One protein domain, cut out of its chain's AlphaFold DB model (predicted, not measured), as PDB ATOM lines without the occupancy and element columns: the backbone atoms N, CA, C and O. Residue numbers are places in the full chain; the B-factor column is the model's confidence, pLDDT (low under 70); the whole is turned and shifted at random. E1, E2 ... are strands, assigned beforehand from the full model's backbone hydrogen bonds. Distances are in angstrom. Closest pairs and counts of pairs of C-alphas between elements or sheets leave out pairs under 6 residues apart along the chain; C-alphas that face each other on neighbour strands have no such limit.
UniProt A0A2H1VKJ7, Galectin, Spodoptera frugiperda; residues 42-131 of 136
ATOM      1  N   THR A  42     192.509 228.214 262.151       93.38
ATOM      2  CA  THR A  42     191.139 228.267 262.675       93.38
ATOM      3  C   THR A  42     191.111 227.644 264.067       93.38
ATOM      4  O   THR A  42     191.681 226.580 264.274       93.38
ATOM      5  N   THR A  43     190.444 228.287 265.028       92.88
ATOM      6  CA  THR A  43     190.274 227.713 266.373       92.88
ATOM      7  C   THR A  43     189.475 226.416 266.321       92.88
ATOM      8  O   THR A  43     188.416 226.382 265.696       92.88
ATOM      9  N   GLY A  44     189.924 225.398 267.043       92.38
ATOM     10  CA  GLY A  44     189.336 224.061 267.083       92.38
ATOM     11  C   GLY A  44     189.917 223.106 266.042       92.38
ATOM     12  O   GLY A  44     189.791 221.897 266.221       92.38
ATOM     13  N   ASP A  45     190.595 223.625 265.014       93.12
ATOM     14  CA  ASP A  45     191.214 222.812 263.971       93.12
ATOM     15  C   ASP A  45     192.695 222.554 264.275       93.12
ATOM     16  O   ASP A  45     193.401 223.380 264.865       93.12
ATOM     17  N   SER A  46     193.191 221.403 263.821       95.31
ATOM     18  CA  SER A  46     194.627 221.134 263.794       95.31
ATOM     19  C   SER A  46     195.331 222.011 262.760       95.31
ATOM     20  O   SER A  46     194.785 222.334 261.703       95.31
ATOM     21  N   PHE A  47     196.589 222.339 263.031       96.31
ATOM     22  CA  PHE A  47     197.454 223.035 262.092       96.31
ATOM     23  C   PHE A  47     198.840 222.394 262.018       96.31
ATOM     24  O   PHE A  47     199.327 221.773 262.963       96.31
ATOM     25  N   GLU A  48     199.501 222.614 260.887       96.06
ATOM     26  CA  GLU A  48     200.940 222.452 260.727       96.06
ATOM     27  C   GLU A  48     201.541 223.797 260.329       96.06
ATOM     28  O   GLU A  48     201.161 224.363 259.305       96.06
ATOM     29  N   ALA A  49     202.489 224.297 261.120       96.50
ATOM     30  CA  ALA A  49     203.299 225.460 260.797       96.50
ATOM     31  C   ALA A  49     204.734 225.022 260.486       96.50
ATOM     32  O   ALA A  49     205.374 224.336 261.285       96.50
ATOM     33  N   LEU A  50     205.256 225.443 259.338       95.88
ATOM     34  CA  LEU A  50     206.607 225.151 258.879       95.88
ATOM     35  C   LEU A  50     207.380 226.455 258.676       95.88
ATOM     36  O   LEU A  50     207.047 227.277 257.827       95.88
ATOM     37  N   ILE A  51     208.437 226.643 259.461       97.00
ATOM     38  CA  ILE A  51     209.313 227.813 259.414       97.00
ATOM     39  C   ILE A  51     210.592 227.425 258.681       97.00
ATOM     40  O   ILE A  51     211.398 226.642 259.183       97.00
ATOM     41  N   HIS A  52     210.793 227.991 257.499       95.56
ATOM     42  CA  HIS A  52     211.994 227.834 256.691       95.56
ATOM     43  C   HIS A  52     212.980 228.955 256.987       95.56
ATOM     44  O   HIS A  52     212.634 230.138 256.930       95.56
ATOM     45  N   ILE A  53     214.232 228.582 257.236       95.62
ATOM     46  CA  ILE A  53     215.315 229.534 257.436       95.62
ATOM     47  C   ILE A  53     216.040 229.712 256.101       95.62
ATOM     48  O   ILE A  53     216.660 228.781 255.583       95.62
ATOM     49  N   TYR A  54     215.989 230.925 255.556       95.38
ATOM     50  CA  TYR A  54     216.787 231.352 254.410       95.38
ATOM     51  C   TYR A  54     217.911 232.292 254.859       95.38
ATOM     52  O   TYR A  54     217.954 232.742 256.004       95.38
ATOM     53  N   TYR A  55     218.834 232.619 253.949       94.19
ATOM     54  CA  TYR A  55     219.958 233.515 254.247       94.19
ATOM     55  C   TYR A  55     219.522 234.904 254.734       94.19
ATOM     56  O   TYR A  55     220.211 235.480 255.573       94.19
ATOM     57  N   TYR A  56     218.394 235.419 254.235       95.50
ATOM     58  CA  TYR A  56     217.954 236.801 254.469       95.50
ATOM     59  C   TYR A  56     216.607 236.926 255.194       95.50
ATOM     60  O   TYR A  56     216.234 238.032 255.585       95.50
ATOM     61  N   LEU A  57     215.868 235.826 255.364       98.06
ATOM     62  CA  LEU A  57     214.527 235.844 255.946       98.06
ATOM     63  C   LEU A  57     214.123 234.502 256.566       98.06
ATOM     64  O   LEU A  57     214.696 233.453 256.255       98.06
ATOM     65  N   PHE A  58     213.094 234.557 257.402       98.19
ATOM     66  CA  PHE A  58     212.228 233.438 257.744       98.19
ATOM     67  C   PHE A  58     211.049 233.409 256.772       98.19
ATOM     68  O   PHE A  58     210.445 234.447 256.509       98.19
ATOM     69  N   ARG A  59     210.693 232.234 256.253       97.69
ATOM     70  CA  ARG A  59     209.431 232.018 255.528       97.69
ATOM     71  C   ARG A  59     208.569 231.065 256.337       97.69
ATOM     72  O   ARG A  59     209.072 230.038 256.783       97.69
ATOM     73  N   VAL A  60     207.293 231.390 256.498       97.69
ATOM     74  CA  VAL A  60     206.332 230.543 257.205       97.69
ATOM     75  C   VAL A  60     205.311 230.001 256.220       97.69
ATOM     76  O   VAL A  60     204.721 230.749 255.434       97.69
ATOM     77  N   GLU A  61     205.094 228.698 256.300       96.81
ATOM     78  CA  GLU A  61     204.002 227.986 255.657       96.81
ATOM     79  C   GLU A  61     203.067 227.451 256.739       96.81
ATOM     80  O   GLU A  61     203.525 226.981 257.778       96.81
ATOM     81  N   VAL A  62     201.760 227.540 256.515       96.56
ATOM     82  CA  VAL A  62     200.747 226.934 257.384       96.56
ATOM     83  C   VAL A  62     199.840 226.077 256.521       96.56
ATOM     84  O   VAL A  62     199.331 226.549 255.501       96.56
ATOM     85  N   ASN A  63     199.666 224.812 256.901       95.56
ATOM     86  CA  ASN A  63     198.859 223.831 256.170       95.56
ATOM     87  C   ASN A  63     199.219 223.779 254.667       95.56
ATOM     88  O   ASN A  63     198.349 223.789 253.794       95.56
ATOM     89  N   GLY A  64     200.524 223.795 254.368       94.06
ATOM     90  CA  GLY A  64     201.072 223.731 253.007       94.06
ATOM     91  C   GLY A  64     200.960 225.016 252.176       94.06
ATOM     92  O   GLY A  64     201.264 224.994 250.984       94.06
ATOM     93  N   LYS A  65     200.522 226.140 252.761       95.62
ATOM     94  CA  LYS A  65     200.421 227.438 252.072       95.62
ATOM     95  C   LYS A  65     201.371 228.454 252.688       95.62
ATOM     96  O   LYS A  65     201.405 228.599 253.904       95.62
ATOM     97  N   VAL A  66     202.103 229.203 251.861       95.69
ATOM     98  CA  VAL A  66     202.952 230.314 252.329       95.69
ATOM     99  C   VAL A  66     202.068 231.421 252.899       95.69
ATOM    100  O   VAL A  66     201.189 231.923 252.204       95.69
ATOM    101  N   VAL A  67     202.323 231.812 254.150       96.38
ATOM    102  CA  VAL A  67     201.527 232.832 254.857       96.38
ATOM    103  C   VAL A  67     202.284 234.137 255.050       96.38
ATOM    104  O   VAL A  67     201.685 235.210 255.040       96.38
ATOM    105  N   CYS A  68     203.604 234.066 255.223       96.38
ATOM    106  CA  CYS A  68     204.434 235.252 255.355       96.38
ATOM    107  C   CYS A  68     205.918 234.977 255.127       96.38
ATOM    108  O   CYS A  68     206.416 233.868 255.325       96.38
ATOM    109  N   GLU A  69     206.636 236.054 254.832       97.62
ATOM    110  CA  GLU A  69     208.085 236.149 254.959       97.62
ATOM    111  C   GLU A  69     208.410 237.248 255.980       97.62
ATOM    112  O   GLU A  69     207.638 238.195 256.139       97.62
ATOM    113  N   PHE A  70     209.520 237.100 256.702       98.50
ATOM    114  CA  PHE A  70     210.004 238.066 257.685       98.50
ATOM    115  C   PHE A  70     211.522 238.186 257.567       98.50
ATOM    116  O   PHE A  70     212.248 237.214 257.783       98.50
ATOM    117  N   LYS A  71     212.017 239.366 257.184       98.56
ATOM    118  CA  LYS A  71     213.460 239.598 257.014       98.56
ATOM    119  C   LYS A  71     214.180 239.503 258.356       98.56
ATOM    120  O   LYS A  71     213.676 239.982 259.368       98.56
ATOM    121  N   HIS A  72     215.384 238.938 258.352       98.06
ATOM    122  CA  HIS A  72     216.208 238.859 259.560       98.06
ATOM    123  C   HIS A  72     216.532 240.264 260.071       98.06
ATOM    124  O   HIS A  72     217.236 241.017 259.399       98.06
ATOM    125  N   ARG A  73     216.032 240.605 261.261       98.12
ATOM    126  CA  ARG A  73     216.398 241.838 261.983       98.12
ATOM    127  C   ARG A  73     217.492 241.580 263.016       98.12
ATOM    128  O   ARG A  73     218.379 242.403 263.192       98.12
ATOM    129  N   ILE A  74     217.482 240.381 263.595       96.81
ATOM    130  CA  ILE A  74     218.588 239.801 264.359       96.81
ATOM    131  C   ILE A  74     219.183 238.657 263.517       96.81
ATOM    132  O   ILE A  74     218.423 237.898 262.909       96.81
ATOM    133  N   PRO A  75     220.520 238.492 263.450       96.06
ATOM    134  CA  PRO A  75     221.130 237.397 262.702       96.06
ATOM    135  C   PRO A  75     220.611 236.028 263.158       96.06
ATOM    136  O   PRO A  75     220.744 235.684 264.331       96.06
ATOM    137  N   TYR A  76     220.128 235.202 262.222       94.56
ATOM    138  CA  TYR A  76     219.604 233.859 262.526       94.56
ATOM    139  C   TYR A  76     220.579 232.993 263.340       94.56
ATOM    140  O   TYR A  76     220.159 232.176 264.148       94.56
ATOM    141  N   ARG A  77     221.894 233.198 263.178       94.12
ATOM    142  CA  ARG A  77     222.941 232.463 263.910       94.12
ATOM    143  C   ARG A  77     222.910 232.689 265.423       94.12
ATOM    144  O   ARG A  77     223.473 231.881 266.149       94.12
ATOM    145  N   LYS A  78     222.294 233.778 265.892       94.56
ATOM    146  CA  LYS A  78     222.119 234.054 267.323       94.56
ATOM    147  C   LYS A  78     220.949 233.277 267.936       94.56
ATOM    148  O   LYS A  78     220.842 233.226 269.155       94.56
ATOM    149  N   VAL A  79     220.077 232.680 267.122       94.44
ATOM    150  CA  VAL A  79     218.884 231.991 267.619       94.44
ATOM    151  C   VAL A  79     219.247 230.584 268.080       94.44
ATOM    152  O   VAL A  79     219.656 229.732 267.288       94.44
ATOM    153  N   THR A  80     219.088 230.353 269.379       92.25
ATOM    154  CA  THR A  80     219.453 229.099 270.053       92.25
ATOM    155  C   THR A  80     218.246 228.328 270.576       92.25
ATOM    156  O   THR A  80     218.343 227.117 270.757       92.25
ATOM    157  N   HIS A  81     217.115 229.004 270.781       92.38
ATOM    158  CA  HIS A  81     215.912 228.440 271.384       92.38
ATOM    159  C   HIS A  81     214.658 228.838 270.603       92.38
ATOM    160  O   HIS A  81     214.634 229.855 269.909       92.38
ATOM    161  N   MET A  82     213.616 228.025 270.740       92.94
ATOM    162  CA  MET A  82     212.258 228.308 270.291       92.94
ATOM    163  C   MET A  82     211.339 228.345 271.508       92.94
ATOM    164  O   MET A  82     211.349 227.411 272.305       92.94
ATOM    165  N   GLY A  83     210.550 229.410 271.633       93.81
ATOM    166  CA  GLY A  83     209.483 229.520 272.623       93.81
ATOM    167  C   GLY A  83     208.115 229.305 271.982       93.81
ATOM    168  O   GLY A  83     207.889 229.769 270.863       93.81
ATOM    169  N   ILE A  84     207.216 228.628 272.692       94.12
ATOM    170  CA  ILE A  84     205.796 228.532 272.347       94.12
ATOM    171  C   ILE A  84     204.989 228.960 273.566       94.12
ATOM    172  O   ILE A  84     205.182 228.442 274.665       94.12
ATOM    173  N   GLU A  85     204.090 229.913 273.352       94.06
ATOM    174  CA  GLU A  85     203.208 230.497 274.358       94.06
ATOM    175  C   GLU A  85     201.827 230.745 273.731       94.06
ATOM    176  O   GLU A  85     201.697 230.734 272.507       94.06
ATOM    177  N   GLY A  86     200.820 231.027 274.559       93.12
ATOM    178  CA  GLY A  86     199.458 231.329 274.104       93.12
ATOM    179  C   GLY A  86     198.519 230.126 274.149       93.12
ATOM    180  O   GLY A  86     198.783 229.137 274.837       93.12
ATOM    181  N   ASP A  87     197.404 230.241 273.435       93.88
ATOM    182  CA  ASP A  87     196.286 229.302 273.475       93.88
ATOM    183  C   ASP A  87     196.506 228.173 272.449       93.88
ATOM    184  O   ASP A  87     195.859 228.098 271.402       93.88
ATOM    185  N   VAL A  88     197.467 227.288 272.732       93.94
ATOM    186  CA  VAL A  88     197.855 226.192 271.832       93.94
ATOM    187  C   VAL A  88     198.184 224.909 272.593       93.94
ATOM    188  O   VAL A  88     198.852 224.925 273.621       93.94
ATOM    189  N   THR A  89     197.730 223.777 272.058       92.44
ATOM    190  CA  THR A  89     198.219 222.436 272.408       92.44
ATOM    191  C   THR A  89     199.152 221.976 271.299       92.44
ATOM    192  O   THR A  89     198.781 222.049 270.129       92.44
ATOM    193  N   VAL A  90     200.366 221.548 271.643       91.44
ATOM    194  CA  VAL A  90     201.384 221.147 270.664       91.44
ATOM    195  C   VAL A  90     201.520 219.633 270.660       91.44
ATOM    196  O   VAL A  90     201.862 219.043 271.679       91.44
ATOM    197  N   ASP A  91     201.294 219.031 269.497       89.00
ATOM    198  CA  ASP A  91     201.380 217.585 269.291       89.00
ATOM    199  C   ASP A  91     202.799 217.157 268.896       89.00
ATOM    200  O   ASP A  91     203.278 216.098 269.296       89.00
ATOM    201  N   GLU A  92     203.485 217.964 268.079       88.81
ATOM    202  CA  GLU A  92     204.844 217.666 267.621       88.81
ATOM    203  C   GLU A  92     205.630 218.940 267.320       88.81
ATOM    204  O   GLU A  92     205.119 219.879 266.701       88.81
ATOM    205  N   ILE A  93     206.918 218.919 267.661       89.19
ATOM    206  CA  ILE A  93     207.913 219.849 267.132       89.19
ATOM    207  C   ILE A  93     209.015 219.035 266.473       89.19
ATOM    208  O   ILE A  93     209.541 218.103 267.069       89.19
ATOM    209  N   ASP A  94     209.392 219.396 265.252       87.88
ATOM    210  CA  ASP A  94     210.496 218.757 264.542       87.88
ATOM    211  C   ASP A  94     211.427 219.810 263.947       87.88
ATOM    212  O   ASP A  94     211.002 220.798 263.348       87.88
ATOM    213  N   PHE A  95     212.727 219.584 264.085       85.81
ATOM    214  CA  PHE A  95     213.752 220.421 263.489       85.81
ATOM    215  C   PHE A  95     214.368 219.647 262.327       85.81
ATOM    216  O   PHE A  95     215.392 218.981 262.497       85.81
ATOM    217  N   ALA A  96     213.758 219.735 261.144       73.75
ATOM    218  CA  ALA A  96     214.186 218.960 259.984       73.75
ATOM    219  C   ALA A  96     215.684 219.187 259.696       73.75
ATOM    220  O   ALA A  96     216.135 220.320 259.491       73.75
ATOM    221  N   GLY A  97     216.452 218.093 259.695       61.34
ATOM    222  CA  GLY A  97     217.923 218.090 259.663       61.34
ATOM    223  C   GLY A  97     218.593 217.824 261.026       61.34
ATOM    224  O   GLY A  97     219.819 217.926 261.153       61.34
ATOM    225  N   GLY A  98     217.825 217.532 262.076       54.78
ATOM    226  CA  GLY A  98     218.273 217.001 263.367       54.78
ATOM    227  C   GLY A  98     217.314 215.917 263.865       54.78
ATOM    228  O   GLY A  98     216.315 215.644 263.211       54.78
ATOM    229  N   ASN A  99     217.627 215.288 265.000       50.12
ATOM    230  CA  ASN A  99     216.669 214.393 265.653       50.12
ATOM    231  C   ASN A  99     215.565 215.251 266.301       50.12
ATOM    232  O   ASN A  99     215.912 216.280 266.897       50.12
ATOM    233  N   PRO A 100     214.279 214.869 266.197       56.72
ATOM    234  CA  PRO A 100     213.203 215.569 266.886       56.72
ATOM    235  C   PRO A 100     213.437 215.551 268.409       56.72
ATOM    236  O   PRO A 100     214.074 214.618 268.918       56.72
ATOM    237  N   PRO A 101     212.954 216.560 269.156       56.97
ATOM    238  CA  PRO A 101     212.845 216.472 270.607       56.97
ATOM    239  C   PRO A 101     212.056 215.207 270.967       56.97
ATOM    240  O   PRO A 101     210.976 214.978 270.436       56.97
ATOM    241  N   GLN A 102     212.615 214.364 271.835       55.38
ATOM    242  CA  GLN A 102     212.001 213.087 272.229       55.38
ATOM    243  C   GLN A 102     210.884 213.241 273.273       55.38
ATOM    244  O   GLN A 102     210.259 212.247 273.632       55.38
ATOM    245  N   ASP A 103     210.645 214.452 273.779       57.47
ATOM    246  CA  ASP A 103     209.667 214.682 274.837       57.47
ATOM    247  C   ASP A 103     208.269 214.909 274.249       57.47
ATOM    248  O   ASP A 103     208.002 215.930 273.613       57.47
ATOM    249  N   SER A 104     207.386 213.927 274.434       56.72
ATOM    250  CA  SER A 104     206.005 213.938 273.945       56.72
ATOM    251  C   SER A 104     205.039 214.725 274.841       56.72
ATOM    252  O   SER A 104     203.868 214.835 274.497       56.72
ATOM    253  N   ASN A 105     205.497 215.260 275.981       66.69
ATOM    254  CA  ASN A 105     204.657 215.966 276.954       66.69
ATOM    255  C   ASN A 105     205.056 217.444 277.086       66.69
ATOM    256  O   ASN A 105     205.467 217.907 278.153       66.69
ATOM    257  N   LEU A 106     204.927 218.209 276.001       81.12
ATOM    258  CA  LEU A 106     205.176 219.651 276.023       81.12
ATOM    259  C   LEU A 106     204.109 220.379 276.857       81.12
ATOM    260  O   LEU A 106     202.932 220.395 276.507       81.12
ATOM    261  N   ILE A 107     204.530 221.017 277.951       85.25
ATOM    262  CA  ILE A 107     203.683 221.901 278.765       85.25
ATOM    263  C   ILE A 107     203.870 223.336 278.269       85.25
ATOM    264  O   ILE A 107     204.992 223.829 278.254       85.25
ATOM    265  N   ILE A 108     202.785 224.012 277.881       88.81
ATOM    266  CA  ILE A 108     202.819 225.397 277.384       88.81
ATOM    267  C   ILE A 108     202.619 226.384 278.556       88.81
ATOM    268  O   ILE A 108     201.686 226.196 279.340       88.81
ATOM    269  N   PRO A 109     203.455 227.436 278.697       91.19
ATOM    270  CA  PRO A 109     204.536 227.836 277.794       91.19
ATOM    271  C   PRO A 109     205.774 226.933 277.891       91.19
ATOM    272  O   PRO A 109     206.185 226.554 278.986       91.19
ATOM    273  N   CYS A 110     206.407 226.648 276.750       89.31
ATOM    274  CA  CYS A 110     207.656 225.885 276.695       89.31
ATOM    275  C   CYS A 110     208.756 226.640 275.946       89.31
ATOM    276  O   CYS A 110     208.488 227.357 274.979       89.31
ATOM    277  N   VAL A 111     210.006 226.403 276.346       89.75
ATOM    278  CA  VAL A 111     211.205 226.853 275.628       89.75
ATOM    279  C   VAL A 111     212.070 225.638 275.330       89.75
ATOM    280  O   VAL A 111     212.444 224.900 276.239       89.75
ATOM    281  N   LEU A 112     212.388 225.428 274.057       88.81
ATOM    282  CA  LEU A 112     213.137 224.269 273.587       88.81
ATOM    283  C   LEU A 112     214.441 224.704 272.919       88.81
ATOM    284  O   LEU A 112     214.431 225.657 272.132       88.81
ATOM    285  N   PRO A 113     215.564 224.012 273.175       89.44
ATOM    286  CA  PRO A 113     216.793 224.253 272.435       89.44
ATOM    287  C   PRO A 113     216.605 223.850 270.970       89.44
ATOM    288  O   PRO A 113     215.931 222.867 270.668       89.44
ATOM    289  N   ILE A 114     217.245 224.576 270.054       88.06
ATOM    290  CA  ILE A 114     217.278 224.240 268.627       88.06
ATOM    291  C   ILE A 114     218.537 223.409 268.368       88.06
ATOM    292  O   ILE A 114     219.643 223.967 268.353       88.06
ATOM    293  N   PRO A 115     218.430 222.087 268.137       85.81
ATOM    294  CA  PRO A 115     219.604 221.248 267.946       85.81
ATOM    295  C   PRO A 115     220.411 221.718 266.735       85.81
ATOM    296  O   PRO A 115     219.871 221.837 265.636       85.81
ATOM    297  N   LYS A 116     221.717 221.945 266.935       86.62
ATOM    298  CA  LYS A 116     222.659 222.469 265.923       86.62
ATOM    299  C   LYS A 116     222.377 223.912 265.459       86.62
ATOM    300  O   LYS A 116     223.013 224.367 264.510       86.62
ATOM    301  N   GLY A 117     221.486 224.638 266.139       87.50
ATOM    302  CA  GLY A 117     221.155 226.033 265.844       87.50
ATOM    303  C   GLY A 117     220.446 226.242 264.501       87.50
ATOM    304  O   GLY A 117     220.054 225.298 263.812       87.50
ATOM    305  N   MET A 118     220.267 227.509 264.123       90.25
ATOM    306  CA  MET A 118     219.651 227.881 262.847       90.25
ATOM    307  C   MET A 118     220.688 228.071 261.733       90.25
ATOM    308  O   MET A 118     221.697 228.758 261.901       90.25
ATOM    309  N   HIS A 119     220.398 227.520 260.555       89.25
ATOM    310  CA  HIS A 119     221.179 227.715 259.333       89.25
ATOM    311  C   HIS A 119     220.267 227.695 258.094       89.25
ATOM    312  O   HIS A 119     219.170 227.137 258.156       89.25
ATOM    313  N   PRO A 120     220.692 228.262 256.952       90.38
ATOM    314  CA  PRO A 120     219.914 228.207 255.719       90.38
ATOM    315  C   PRO A 120     219.583 226.766 255.309       90.38
ATOM    316  O   PRO A 120     220.413 225.865 255.455       90.38
ATOM    317  N   GLY A 121     218.356 226.544 254.839       86.69
ATOM    318  CA  GLY A 121     217.826 225.222 254.484       86.69
ATOM    319  C   GLY A 121     217.269 224.419 255.667       86.69
ATOM    320  O   GLY A 121     216.573 223.425 255.452       86.69
ATOM    321  N   ARG A 122     217.515 224.855 256.912       88.06
ATOM    322  CA  ARG A 122     216.861 224.302 258.105       88.06
ATOM    323  C   ARG A 122     215.364 224.612 258.066       88.06
ATOM    324  O   ARG A 122     214.959 225.687 257.612       88.06
ATOM    325  N   ARG A 123     214.556 223.688 258.587       90.94
ATOM    326  CA  ARG A 123     213.125 223.900 258.821       90.94
ATOM    327  C   ARG A 123     212.768 223.575 260.265       90.94
ATOM    328  O   ARG A 123     213.359 222.666 260.846       90.94
ATOM    329  N   VAL A 124     211.804 224.304 260.813       91.88
ATOM    330  CA  VAL A 124     211.150 223.964 262.079       91.88
ATOM    331  C   VAL A 124     209.680 223.721 261.809       91.88
ATOM    332  O   VAL A 124     209.018 224.591 261.251       91.88
ATOM    333  N   ARG A 125     209.188 222.542 262.168       92.38
ATOM    334  CA  ARG A 125     207.785 222.159 262.074       92.38
ATOM    335  C   ARG A 125     207.176 222.192 263.465       92.38
ATOM    336  O   ARG A 125     207.769 221.650 264.391       92.38
ATOM    337  N   VAL A 126     205.996 222.780 263.580       92.38
ATOM    338  CA  VAL A 126     205.145 222.732 264.769       92.38
ATOM    339  C   VAL A 126     203.779 222.228 264.326       92.38
ATOM    340  O   VAL A 126     203.182 222.807 263.418       92.38
ATOM    341  N   ARG A 127     203.292 221.149 264.936       92.38
ATOM    342  CA  ARG A 127     201.915 220.670 264.771       92.38
ATOM    343  C   ARG A 127     201.173 220.761 266.089       92.38
ATOM    344  O   ARG A 127     201.760 220.507 267.139       92.38
ATOM    345  N   GLY A 128     199.906 221.133 266.025       91.06
ATOM    346  CA  GLY A 128     199.091 221.314 267.214       91.06
ATOM    347  C   GLY A 128     197.655 221.698 266.898       91.06
ATOM    348  O   GLY A 128     197.228 221.694 265.742       91.06
ATOM    349  N   VAL A 129     196.930 222.079 267.944       92.31
ATOM    350  CA  VAL A 129     195.538 222.538 267.906       92.31
ATOM    351  C   VAL A 129     195.420 223.806 268.745       92.31
ATOM    352  O   VAL A 129     195.932 223.861 269.864       92.31
ATOM    353  N   THR A 130     194.723 224.825 268.243       90.81
ATOM    354  CA  THR A 130     194.321 225.970 269.075       90.81
ATOM    355  C   THR A 130     192.908 225.733 269.609       90.81
ATOM    356  O   THR A 130     192.001 225.488 268.814       90.81
ATOM    357  N   PRO A 131     192.662 225.746 270.932       89.62
ATOM    358  CA  PRO A 131     191.332 225.468 271.473       89.62
ATOM    359  C   PRO A 131     190.244 226.438 270.963       89.62
ATOM    360  O   PRO A 131     190.540 227.577 270.582       89.62
TER     361      PRO A 131
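AT A GLANCE: This is residues 42 to 131 of the 136 residues of the protein "Galectin" of Spodoptera frugiperda (UniProt A0A2H1VKJ7). A twisted wall of five antiparallel strands, in the order E3, E2, E1, E7, E5, has a small two-stranded ribbon, E4 and E6, over one face of its E7 and E5 part, so the two sheets are only partly face to face and the E3 end of the wall is uncovered. The links from E3 to E4 and from E6 to E7 cross between wall and ribbon at one end, the tight link from E4 to E5 folds back at the other end, and a long link without named elements runs from the edge strand E5 round to E6. The printed part has 90 residues, with no named helix and seven named strands in the order E1 to E7; the class is all strand, though under half of the residues, 44, are in named strands. The whole is compact, with a radius of gyration of the C-alphas of 13.0 A and spans of 34 by 27 by 21 A.

HOW THE PARTS SIT: E1, residues 46 to 53, and E2, residues 57 to 62, form a hairpin, antiparallel at 162 degrees, with N 50 and O 61 2.8 A apart. E2 and E3, residues 65 to 71, form another hairpin, with N 60 and O 68 2.9 A apart; E1, E2 and E3 make a meander, each strand the antiparallel neighbour of the one before. On the other side of E1 is E7, residues 123 to 129, antiparallel at 164 degrees, with N 49 and O 126 2.8 A apart. E7 has E5, residues 89 to 96, as its other antiparallel neighbour, with N 94 and O 125 2.9 A apart. E3 and E5 are the edge strands. E4, residues 81 to 84, and E6, residues 110 to 113, are antiparallel at 160 degrees, with N 82 and O 112 2.9 A apart. E4 and E6 are apart from the five strands of the larger sheet.

IN THESE COORDINATES: E1 begins at C-alpha 46, (194.627, 221.134, 263.794), and is 23.2 A long. E2 is 16.5 A and E3 18.5 A long. E4 begins at C-alpha 81, (215.912, 228.440, 271.384); E4 and E6 are each 10.2 A long. E5 is 20.5 A long. E7, 19.8 A long, ends at C-alpha 129, (195.538, 222.538, 267.906).

THE WHOLE: The two C-alphas farthest apart, those of Gly 44 and Arg 77, are 34.8 A apart, while those of Thr 42 and Pro 131, the first and last printed, are 9.2 A apart. The printed part has no cut. The link from E5 to E6, residues 97 to 109, is long. The mean pLDDT of the printed part is 89.1, and residues 97 to 105 are under 70.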